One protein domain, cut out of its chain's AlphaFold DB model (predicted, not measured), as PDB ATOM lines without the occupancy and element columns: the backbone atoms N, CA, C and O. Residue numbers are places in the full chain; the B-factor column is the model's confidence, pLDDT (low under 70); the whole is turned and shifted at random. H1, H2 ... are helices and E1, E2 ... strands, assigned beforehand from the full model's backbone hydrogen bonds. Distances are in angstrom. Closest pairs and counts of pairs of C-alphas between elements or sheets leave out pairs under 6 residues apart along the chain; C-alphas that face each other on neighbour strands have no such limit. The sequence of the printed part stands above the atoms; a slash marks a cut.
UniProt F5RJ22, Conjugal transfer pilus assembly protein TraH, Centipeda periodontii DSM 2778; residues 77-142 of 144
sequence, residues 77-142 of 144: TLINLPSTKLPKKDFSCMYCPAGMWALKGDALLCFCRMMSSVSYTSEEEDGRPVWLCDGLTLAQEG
ATOM      1  N   THR A  77      95.528  78.619  56.502       92.44
ATOM      2  CA  THR A  77      96.268  79.776  55.984       92.44
ATOM      3  C   THR A  77      97.720  79.409  55.696       92.44
ATOM      4  O   THR A  77      98.230  79.763  54.640       92.44
ATOM      5  N   LEU A  78      98.379  78.673  56.598       91.69
ATOM      6  CA  LEU A  78      99.771  78.260  56.402       91.69
ATOM      7  C   LEU A  78      99.910  77.274  55.239       91.69
ATOM      8  O   LEU A  78     100.831  77.412  54.444       91.69
ATOM      9  N   ILE A  79      98.969  76.339  55.077       91.56
ATOM     10  CA  ILE A  79      98.981  75.374  53.961       91.56
ATOM     11  C   ILE A  79      98.912  76.079  52.596       91.56
ATOM     12  O   ILE A  79      99.526  75.628  51.634       91.56
ATOM     13  N   ASN A  80      98.167  77.182  52.506       92.75
ATOM     14  CA  ASN A  80      97.962  77.913  51.254       92.75
ATOM     15  C   ASN A  80      99.035  78.979  50.972       92.75
ATOM     16  O   ASN A  80      98.979  79.639  49.931       92.75
ATOM     17  N   LEU A  81      99.995  79.184  51.879       91.44
ATOM     18  CA  LEU A  81     101.067  80.159  51.690       91.44
ATOM     19  C   LEU A  81     102.241  79.558  50.905       91.44
ATOM     20  O   LEU A  81     102.596  78.396  51.099       91.44
ATOM     21  N   PRO A  82     102.904  80.355  50.045       91.19
ATOM     22  CA  PRO A  82     104.158  79.933  49.440       91.19
ATOM     23  C   PRO A  82     105.225  79.757  50.526       91.19
ATOM     24  O   PRO A  82     105.264  80.509  51.502       91.19
ATOM     25  N   SER A  83     106.146  78.816  50.316       88.75
ATOM     26  CA  SER A  83     107.206  78.489  51.281       88.75
ATOM     27  C   SER A  83     108.082  79.683  51.672       88.75
ATOM     28  O   SER A  83     108.591  79.731  52.785       88.75
ATOM     29  N   THR A  84     108.214  80.682  50.797       89.69
ATOM     30  CA  THR A  84     108.961  81.922  51.058       89.69
ATOM     31  C   THR A  84     108.325  82.821  52.116       89.69
ATOM     32  O   THR A  84     109.026  83.643  52.700       89.69
ATOM     33  N   LYS A  85     107.014  82.688  52.348       89.81
ATOM     34  CA  LYS A  85     106.260  83.458  53.346       89.81
ATOM     35  C   LYS A  85     106.008  82.677  54.634       89.81
ATOM     36  O   LYS A  85     105.447  83.238  55.569       89.81
ATOM     37  N   LEU A  86     106.392  81.403  54.690       89.88
ATOM     38  CA  LEU A  86     106.257  80.605  55.901       89.88
ATOM     39  C   LEU A  86     107.298  81.025  56.948       89.88
ATOM     40  O   LEU A  86     108.410  81.432  56.591       89.88
ATOM     41  N   PRO A  87     106.975  80.893  58.245       88.19
ATOM     42  CA  PRO A  87     107.977  81.005  59.291       88.19
ATOM     43  C   PRO A  87     109.134  80.031  59.034       88.19
ATOM     44  O   PRO A  87     108.925  78.875  58.679       88.19
ATOM     45  N   LYS A  88     110.373  80.500  59.221       85.06
ATOM     46  CA  LYS A  88     111.589  79.707  58.952       85.06
ATOM     47  C   LYS A  88     111.836  78.589  59.970       85.06
ATOM     48  O   LYS A  88     112.670  77.723  59.727       85.06
ATOM     49  N   LYS A  89     111.196  78.670  61.137       85.50
ATOM     50  CA  LYS A  89     111.335  77.728  62.248       85.50
ATOM     51  C   LYS A  89     109.948  77.344  62.739       85.50
ATOM     52  O   LYS A  89     109.069  78.204  62.777       85.50
ATOM     53  N   ASP A  90     109.809  76.096  63.164       87.44
ATOM     54  CA  ASP A  90     108.578  75.594  63.763       87.44
ATOM     55  C   ASP A  90     108.414  76.119  65.194       87.44
ATOM     56  O   ASP A  90     109.374  76.171  65.961       87.44
ATOM     57  N   PHE A  91     107.193  76.510  65.561       89.62
ATOM     58  CA  PHE A  91     106.851  77.002  66.899       89.62
ATOM     59  C   PHE A  91     105.365  76.774  67.209       89.62
ATOM     60  O   PHE A  91     104.587  76.417  66.319       89.62
ATOM     61  N   SER A  92     104.939  76.988  68.462       89.44
ATOM     62  CA  SER A  92     103.626  76.523  68.947       89.44
ATOM     63  C   SER A  92     102.444  77.018  68.111       89.44
ATOM     64  O   SER A  92     101.484  76.280  67.897       89.44
ATOM     65  N   CYS A  93     102.490  78.258  67.614       89.56
ATOM     66  CA  CYS A  93     101.348  78.838  66.905       89.56
ATOM     67  C   CYS A  93     101.062  78.179  65.551       89.56
ATOM     68  O   CYS A  93      99.941  78.302  65.058       89.56
ATOM     69  N   MET A  94     102.024  77.481  64.940       90.00
ATOM     70  CA  MET A  94     101.813  76.826  63.640       90.00
ATOM     71  C   MET A  94     100.777  75.699  63.709       90.00
ATOM     72  O   MET A  94     100.123  75.407  62.708       90.00
ATOM     73  N   TYR A  95     100.592  75.130  64.902       87.75
ATOM     74  CA  TYR A  95      99.716  73.987  65.155       87.75
ATOM     75  C   TYR A  95      98.620  74.287  66.188       87.75
ATOM     76  O   TYR A  95      97.871  73.396  66.586       87.75
ATOM     77  N   CYS A  96      98.547  75.532  66.666       88.69
ATOM     78  CA  CYS A  96      97.621  75.930  67.716       88.69
ATOM     79  C   CYS A  96      96.231  76.225  67.124       88.69
ATOM     80  O   CYS A  96      96.108  77.156  66.326       88.69
ATOM     81  N   PRO A  97      95.161  75.528  67.544       88.19
ATOM     82  CA  PRO A  97      93.802  75.776  67.050       88.19
ATOM     83  C   PRO A  97      93.225  77.121  67.528       88.19
ATOM     84  O   PRO A  97      92.268  77.632  66.947       88.19
ATOM     85  N   ALA A  98      93.815  77.738  68.558       89.81
ATOM     86  CA  ALA A  98      93.506  79.114  68.948       89.81
ATOM     87  C   ALA A  98      94.275  80.172  68.133       89.81
ATOM     88  O   ALA A  98      93.979  81.363  68.262       89.81
ATOM     89  N   GLY A  99      95.254  79.768  67.320       91.31
ATOM     90  CA  GLY A  99      96.031  80.655  66.462       91.31
ATOM     91  C   GLY A  99      95.277  80.998  65.181       91.31
ATOM     92  O   GLY A  99      94.981  80.129  64.364       91.31
ATOM     93  N   MET A 100      94.987  82.280  64.981       93.38
ATOM     94  CA  MET A 100      94.456  82.803  63.726       93.38
ATOM     95  C   MET A 100      95.586  83.399  62.902       93.38
ATOM     96  O   MET A 100      96.170  84.419  63.266       93.38
ATOM     97  N   TRP A 101      95.871  82.764  61.772       94.62
ATOM     98  CA  TRP A 101      96.902  83.199  60.843       94.62
ATOM     99  C   TRP A 101      96.323  84.108  59.763       94.62
ATOM    100  O   TRP A 101      95.333  83.750  59.118       94.62
ATOM    101  N   ALA A 102      96.970  85.247  59.530       94.50
ATOM    102  CA  ALA A 102      96.587  86.209  58.503       94.50
ATOM    103  C   ALA A 102      97.820  86.787  57.803       94.50
ATOM    104  O   ALA A 102      98.800  87.150  58.450       94.50
ATOM    105  N   LEU A 103      97.746  86.914  56.478       93.38
ATOM    106  CA  LEU A 103      98.734  87.640  55.687       93.38
ATOM    107  C   LEU A 103      98.204  89.054  55.413       93.38
ATOM    108  O   LEU A 103      97.198  89.218  54.721       93.38
ATOM    109  N   LYS A 104      98.868  90.076  55.955       92.06
ATOM    110  CA  LYS A 104      98.529  91.490  55.766       92.06
ATOM    111  C   LYS A 104      99.626  92.159  54.940       92.06
ATOM    112  O   LYS A 104     100.654  92.573  55.467       92.06
ATOM    113  N   GLY A 105      99.407  92.247  53.629       91.12
ATOM    114  CA  GLY A 105     100.457  92.648  52.688       91.12
ATOM    115  C   GLY A 105     101.552  91.581  52.625       91.12
ATOM    116  O   GLY A 105     101.289  90.446  52.221       91.12
ATOM    117  N   ASP A 106     102.761  91.934  53.057       89.94
ATOM    118  CA  ASP A 106     103.886  90.997  53.162       89.94
ATOM    119  C   ASP A 106     104.148  90.500  54.587       89.94
ATOM    120  O   ASP A 106     104.909  89.550  54.762       89.94
ATOM    121  N   ALA A 107     103.468  91.066  55.588       91.69
ATOM    122  CA  ALA A 107     103.577  90.623  56.970       91.69
ATOM    123  C   ALA A 107     102.637  89.441  57.240       91.69
ATOM    124  O   ALA A 107     101.415  89.537  57.075       91.69
ATOM    125  N   LEU A 108     103.202  88.318  57.674       93.25
ATOM    126  CA  LEU A 108     102.462  87.181  58.201       93.25
ATOM    127  C   LEU A 108     102.308  87.343  59.711       93.25
ATOM    128  O   LEU A 108     103.296  87.512  60.421       93.25
ATOM    129  N   LEU A 109     101.076  87.251  60.201       94.31
ATOM    130  CA  LEU A 109     100.758  87.402  61.617       94.31
ATOM    131  C   LEU A 109     100.042  86.164  62.146       94.31
ATOM    132  O   LEU A 109      99.196  85.587  61.458       94.31
ATOM    133  N   CYS A 110     100.323  85.821  63.400       93.94
ATOM    134  CA  CYS A 110      99.475  84.936  64.190       93.94
ATOM    135  C   CYS A 110      98.856  85.714  65.349       93.94
ATOM    136  O   CYS A 110      99.563  86.196  66.237       93.94
ATOM    137  N   PHE A 111      97.530  85.785  65.374       93.88
ATOM    138  CA  PHE A 111      96.762  86.300  66.498       93.88
ATOM    139  C   PHE A 111      96.245  85.139  67.353       93.88
ATOM    140  O   PHE A 111      95.490  84.297  66.868       93.88
ATOM    141  N   CYS A 112      96.632  85.079  68.625       92.94
ATOM    142  CA  CYS A 112      96.151  84.060  69.552       92.94
ATOM    143  C   CYS A 112      94.824  84.492  70.178       92.94
ATOM    144  O   CYS A 112      94.755  85.487  70.898       92.94
ATOM    145  N   ARG A 113      93.770  83.701  69.965       91.12
ATOM    146  CA  ARG A 113      92.435  83.960  70.527       91.12
ATOM    147  C   ARG A 113      92.394  83.856  72.051       91.12
ATOM    148  O   ARG A 113      91.675  84.622  72.675       91.12
ATOM    149  N   MET A 114      93.177  82.950  72.639       90.06
ATOM    150  CA  MET A 114      93.219  82.755  74.096       90.06
ATOM    151  C   MET A 114      93.868  83.945  74.809       90.06
ATOM    152  O   MET A 114      93.387  84.380  75.846       90.06
ATOM    153  N   MET A 115      94.940  84.495  74.230       90.69
ATOM    154  CA  MET A 115      95.649  85.652  74.790       90.69
ATOM    155  C   MET A 115      95.081  86.994  74.308       90.69
ATOM    156  O   MET A 115      95.453  88.037  74.834       90.69
ATOM    157  N   SER A 116      94.198  86.979  73.302       92.62
ATOM    158  CA  SER A 116      93.687  88.176  72.619       92.62
ATOM    159  C   SER A 116      94.798  89.118  72.127       92.62
ATOM    160  O   SER A 116      94.659  90.339  72.165       92.62
ATOM    161  N   SER A 117      95.915  88.551  71.662       92.50
ATOM    162  CA  SER A 117      97.121  89.292  71.280       92.50
ATOM    163  C   SER A 117      97.821  88.682  70.063       92.50
ATOM    164  O   SER A 117      97.617  87.516  69.713       92.50
ATOM    165  N   VAL A 118      98.660  89.481  69.397       92.88
ATOM    166  CA  VAL A 118      99.557  88.993  68.339       92.88
ATOM    167  C   VAL A 118     100.713  88.245  68.997       92.88
ATOM    168  O   VAL A 118     101.415  88.795  69.838       92.88
ATOM    169  N   SER A 119     100.890  86.977  68.634       91.62
ATOM    170  CA  SER A 119     101.919  86.082  69.194       91.62
ATOM    171  C   SER A 119     103.090  85.849  68.246       91.62
ATOM    172  O   SER A 119     104.078  85.221  68.619       91.62
ATOM    173  N   TYR A 120     102.950  86.299  67.002       92.88
ATOM    174  CA  TYR A 120     103.991  86.265  65.989       92.88
ATOM    175  C   TYR A 120     103.683  87.288  64.899       92.88
ATOM    176  O   TYR A 120     102.531  87.418  64.472       92.88
ATOM    177  N   THR A 121     104.725  87.950  64.414       92.69
ATOM    178  CA  THR A 121     104.717  88.748  63.192       92.69
ATOM    179  C   THR A 121     106.022  88.501  62.443       92.69
ATOM    180  O   THR A 121     107.079  88.394  63.061       92.69
ATOM    181  N   SER A 122     105.962  88.391  61.118       90.81
ATOM    182  CA  SER A 122     107.158  88.274  60.276       90.81
ATOM    183  C   SER A 122     107.831  89.620  59.985       90.81
ATOM    184  O   SER A 122     108.865  89.640  59.325       90.81
ATOM    185  N   GLU A 123     107.210  90.733  60.387       88.69
ATOM    186  CA  GLU A 123     107.737  92.090  60.188       88.69
ATOM    187  C   GLU A 123     108.812  92.451  61.223       88.69
ATOM    188  O   GLU A 123     109.730  93.208  60.919       88.69
ATOM    189  N   GLU A 124     108.732  91.882  62.427       79.81
ATOM    190  CA  GLU A 124     109.745  92.076  63.462       79.81
ATOM    191  C   GLU A 124     110.901  91.093  63.242       79.81
ATOM    192  O   GLU A 124     110.713  89.876  63.280       79.81
ATOM    193  N   GLU A 125     112.110  91.621  63.032       66.31
ATOM    194  CA  GLU A 125     113.329  90.818  62.846       66.31
ATOM    195  C   GLU A 125     113.634  89.950  64.083       66.31
ATOM    196  O   GLU A 125     114.055  88.800  63.952       66.31
ATOM    197  N   ASP A 126     113.292  90.460  65.270       61.50
ATOM    198  CA  ASP A 126     113.387  89.763  66.555       61.50
ATOM    199  C   ASP A 126     112.092  89.061  66.971       61.50
ATOM    200  O   ASP A 126     112.003  88.633  68.123       61.50
ATOM    201  N   GLY A 127     111.084  88.977  66.089       63.06
ATOM    202  CA  GLY A 127     109.722  88.545  66.406       63.06
ATOM    203  C   GLY A 127     109.731  87.281  67.254       63.06
ATOM    204  O   GLY A 127     109.904  86.189  66.721       63.06
ATOM    205  N   ARG A 128     109.613  87.445  68.582       74.69
ATOM    206  CA  ARG A 128     109.912  86.405  69.574       74.69
ATOM    207  C   ARG A 128     108.783  85.389  69.518       74.69
ATOM    208  O   ARG A 128     107.726  85.641  70.103       74.69
ATOM    209  N   PRO A 129     108.947  84.270  68.796       85.31
ATOM    210  CA  PRO A 129     107.835  83.369  68.611       85.31
ATOM    211  C   PRO A 129     107.573  82.663  69.938       85.31
ATOM    212  O   PRO A 129     108.490  82.356  70.704       85.31
ATOM    213  N   VAL A 130     106.306  82.387  70.215       88.38
ATOM    214  CA  VAL A 130     105.937  81.583  71.380       88.38
ATOM    215  C   VAL A 130     106.316  80.125  71.102       88.38
ATOM    216  O   VAL A 130     105.685  79.458  70.280       88.38
ATOM    217  N   TRP A 131     107.375  79.651  71.764       88.62
ATOM    218  CA  TRP A 131     107.918  78.294  71.607       88.62
ATOM    219  C   TRP A 131     107.167  77.238  72.417       88.62
ATOM    220  O   TRP A 131     107.065  76.092  71.980       88.62
ATOM    221  N   LEU A 132     106.663  77.632  73.589       88.31
ATOM    222  CA  LEU A 132     105.925  76.787  74.522       88.31
ATOM    223  C   LEU A 132     104.635  77.508  74.916       88.31
ATOM    224  O   LEU A 132     104.666  78.679  75.292       88.31
ATOM    225  N   CYS A 133     103.499  76.824  74.790       88.06
ATOM    226  CA  CYS A 133     102.184  77.383  75.082       88.06
ATOM    227  C   CYS A 133     101.176  76.270  75.378       88.06
ATOM    228  O   CYS A 133     100.979  75.384  74.546       88.06
ATOM    229  N   ASP A 134     100.450  76.389  76.490       87.38
ATOM    230  CA  ASP A 134      99.358  75.468  76.857       87.38
ATOM    231  C   ASP A 134      98.071  75.712  76.053       87.38
ATOM    232  O   ASP A 134      97.064  75.020  76.215       87.38
ATOM    233  N   GLY A 135      98.094  76.688  75.141       81.19
ATOM    234  CA  GLY A 135      96.957  77.048  74.301       81.19
ATOM    235  C   GLY A 135      96.448  75.893  73.437       81.19
ATOM    236  O   GLY A 135      95.260  75.865  73.135       81.19
ATOM    237  N   LEU A 136      97.300  74.923  73.076       78.81
ATOM    238  CA  LEU A 136      96.874  73.735  72.325       78.81
ATOM    239  C   LEU A 136      95.891  72.872  73.129       78.81
ATOM    240  O   LEU A 136      94.902  72.402  72.566       78.81
ATOM    241  N   THR A 137      96.153  72.699  74.426       82.06
ATOM    242  CA  THR A 137      95.315  71.929  75.352       82.06
ATOM    243  C   THR A 137      94.048  72.709  75.697       82.06
ATOM    244  O   THR A 137      92.941  72.200  75.543       82.06
ATOM    245  N   LEU A 138      94.195  73.987  76.064       80.81
ATOM    246  CA  LEU A 138      93.074  74.828  76.505       80.81
ATOM    247  C   LEU A 138      92.044  75.101  75.401       80.81
ATOM    248  O   LEU A 138      90.855  75.237  75.671       80.81
ATOM    249  N   ALA A 139      92.482  75.190  74.147       76.75
ATOM    250  CA  ALA A 139      91.591  75.483  73.029       76.75
ATOM    251  C   ALA A 139      90.659  74.317  72.654       76.75
ATOM    252  O   ALA A 139      89.666  74.541  71.965       76.75
ATOM    253  N   GLN A 140      90.960  73.090  73.086       69.44
ATOM    254  CA  GLN A 140      90.102  71.922  72.845       69.44
ATOM    255  C   GLN A 140      88.982  71.798  73.877       69.44
ATOM    256  O   GLN A 140      87.910  71.295  73.554       69.44
ATOM    257  N   GLU A 141      89.204  72.311  75.087       61.31
ATOM    258  CA  GLU A 141      88.247  72.252  76.196       61.31
ATOM    259  C   GLU A 141      86.957  73.049  75.910       61.31
ATOM    260  O   GLU A 141      85.893  72.721  76.420       61.31
ATOM    261  N   GLY A 142      87.021  74.068  75.043       54.47
ATOM    262  CA  GLY A 142      85.866  74.886  74.645       54.47
ATOM    263  C   GLY A 142      85.110  74.409  73.397       54.47
ATOM    264  O   GLY A 142      84.234  75.131  72.924       54.47
TER     265      GLY A 142
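AT A GLANCE: This is residues 77 to 142 of the 144 residues of the protein "Conjugal transfer pilus assembly protein TraH" of Centipeda periodontii DSM 2778 (UniProt F5RJ22). Little regular structure is here: a long winding stretch, residues 77 to 98, runs over one face of a small twisted sheet, with a short helix, H1, beyond one end. The 66 printed residues, 24 in named elements, hold E1, E2, E3 and H1 in that order, mixed helices and strands. The sheet, E1 - E2 - E3, is an antiparallel meander, each strand the neighbour of the one before. The whole is compact, radius of gyration of the C-alphas 11.5 A, spanning 34 by 25 by 19 A.

HOW THE PARTS SIT: Find hairpin E1, residues 99 to 104, and E2, residues 107 to 112, at 156 degrees: N 102 and O 109 are 3.0 A apart. E2 and E3, residues 117 to 121, form another hairpin, at 149 degrees, with N 110 and O 120 at 2.9 A. H1, residues 135 to 141, is apart from E1 and E2, and only just not on the sheet, with 4 pairs of C-alphas within 10 A. Its backbone has 1 of 3 O i to N i+4 pairs and 2 of 4 O i to N i+3 pairs within hydrogen-bond range.

IN THESE COORDINATES: From C-alpha 99 at (96.031, 80.655, 66.462), E1 runs 15.4 A; E2 runs 16.0 A, E3 11.1 A. H1 runs 10.1 A to C-alpha 141 at (88.247, 72.252, 76.196).

THE WHOLE: The farthest C-alphas, Thr 84 and Glu 141, are 34.0 A apart. The printed part has no cut; E3 to H1 is a long link. Residues 125 to 127 and 140 to 142 have pLDDT under 70.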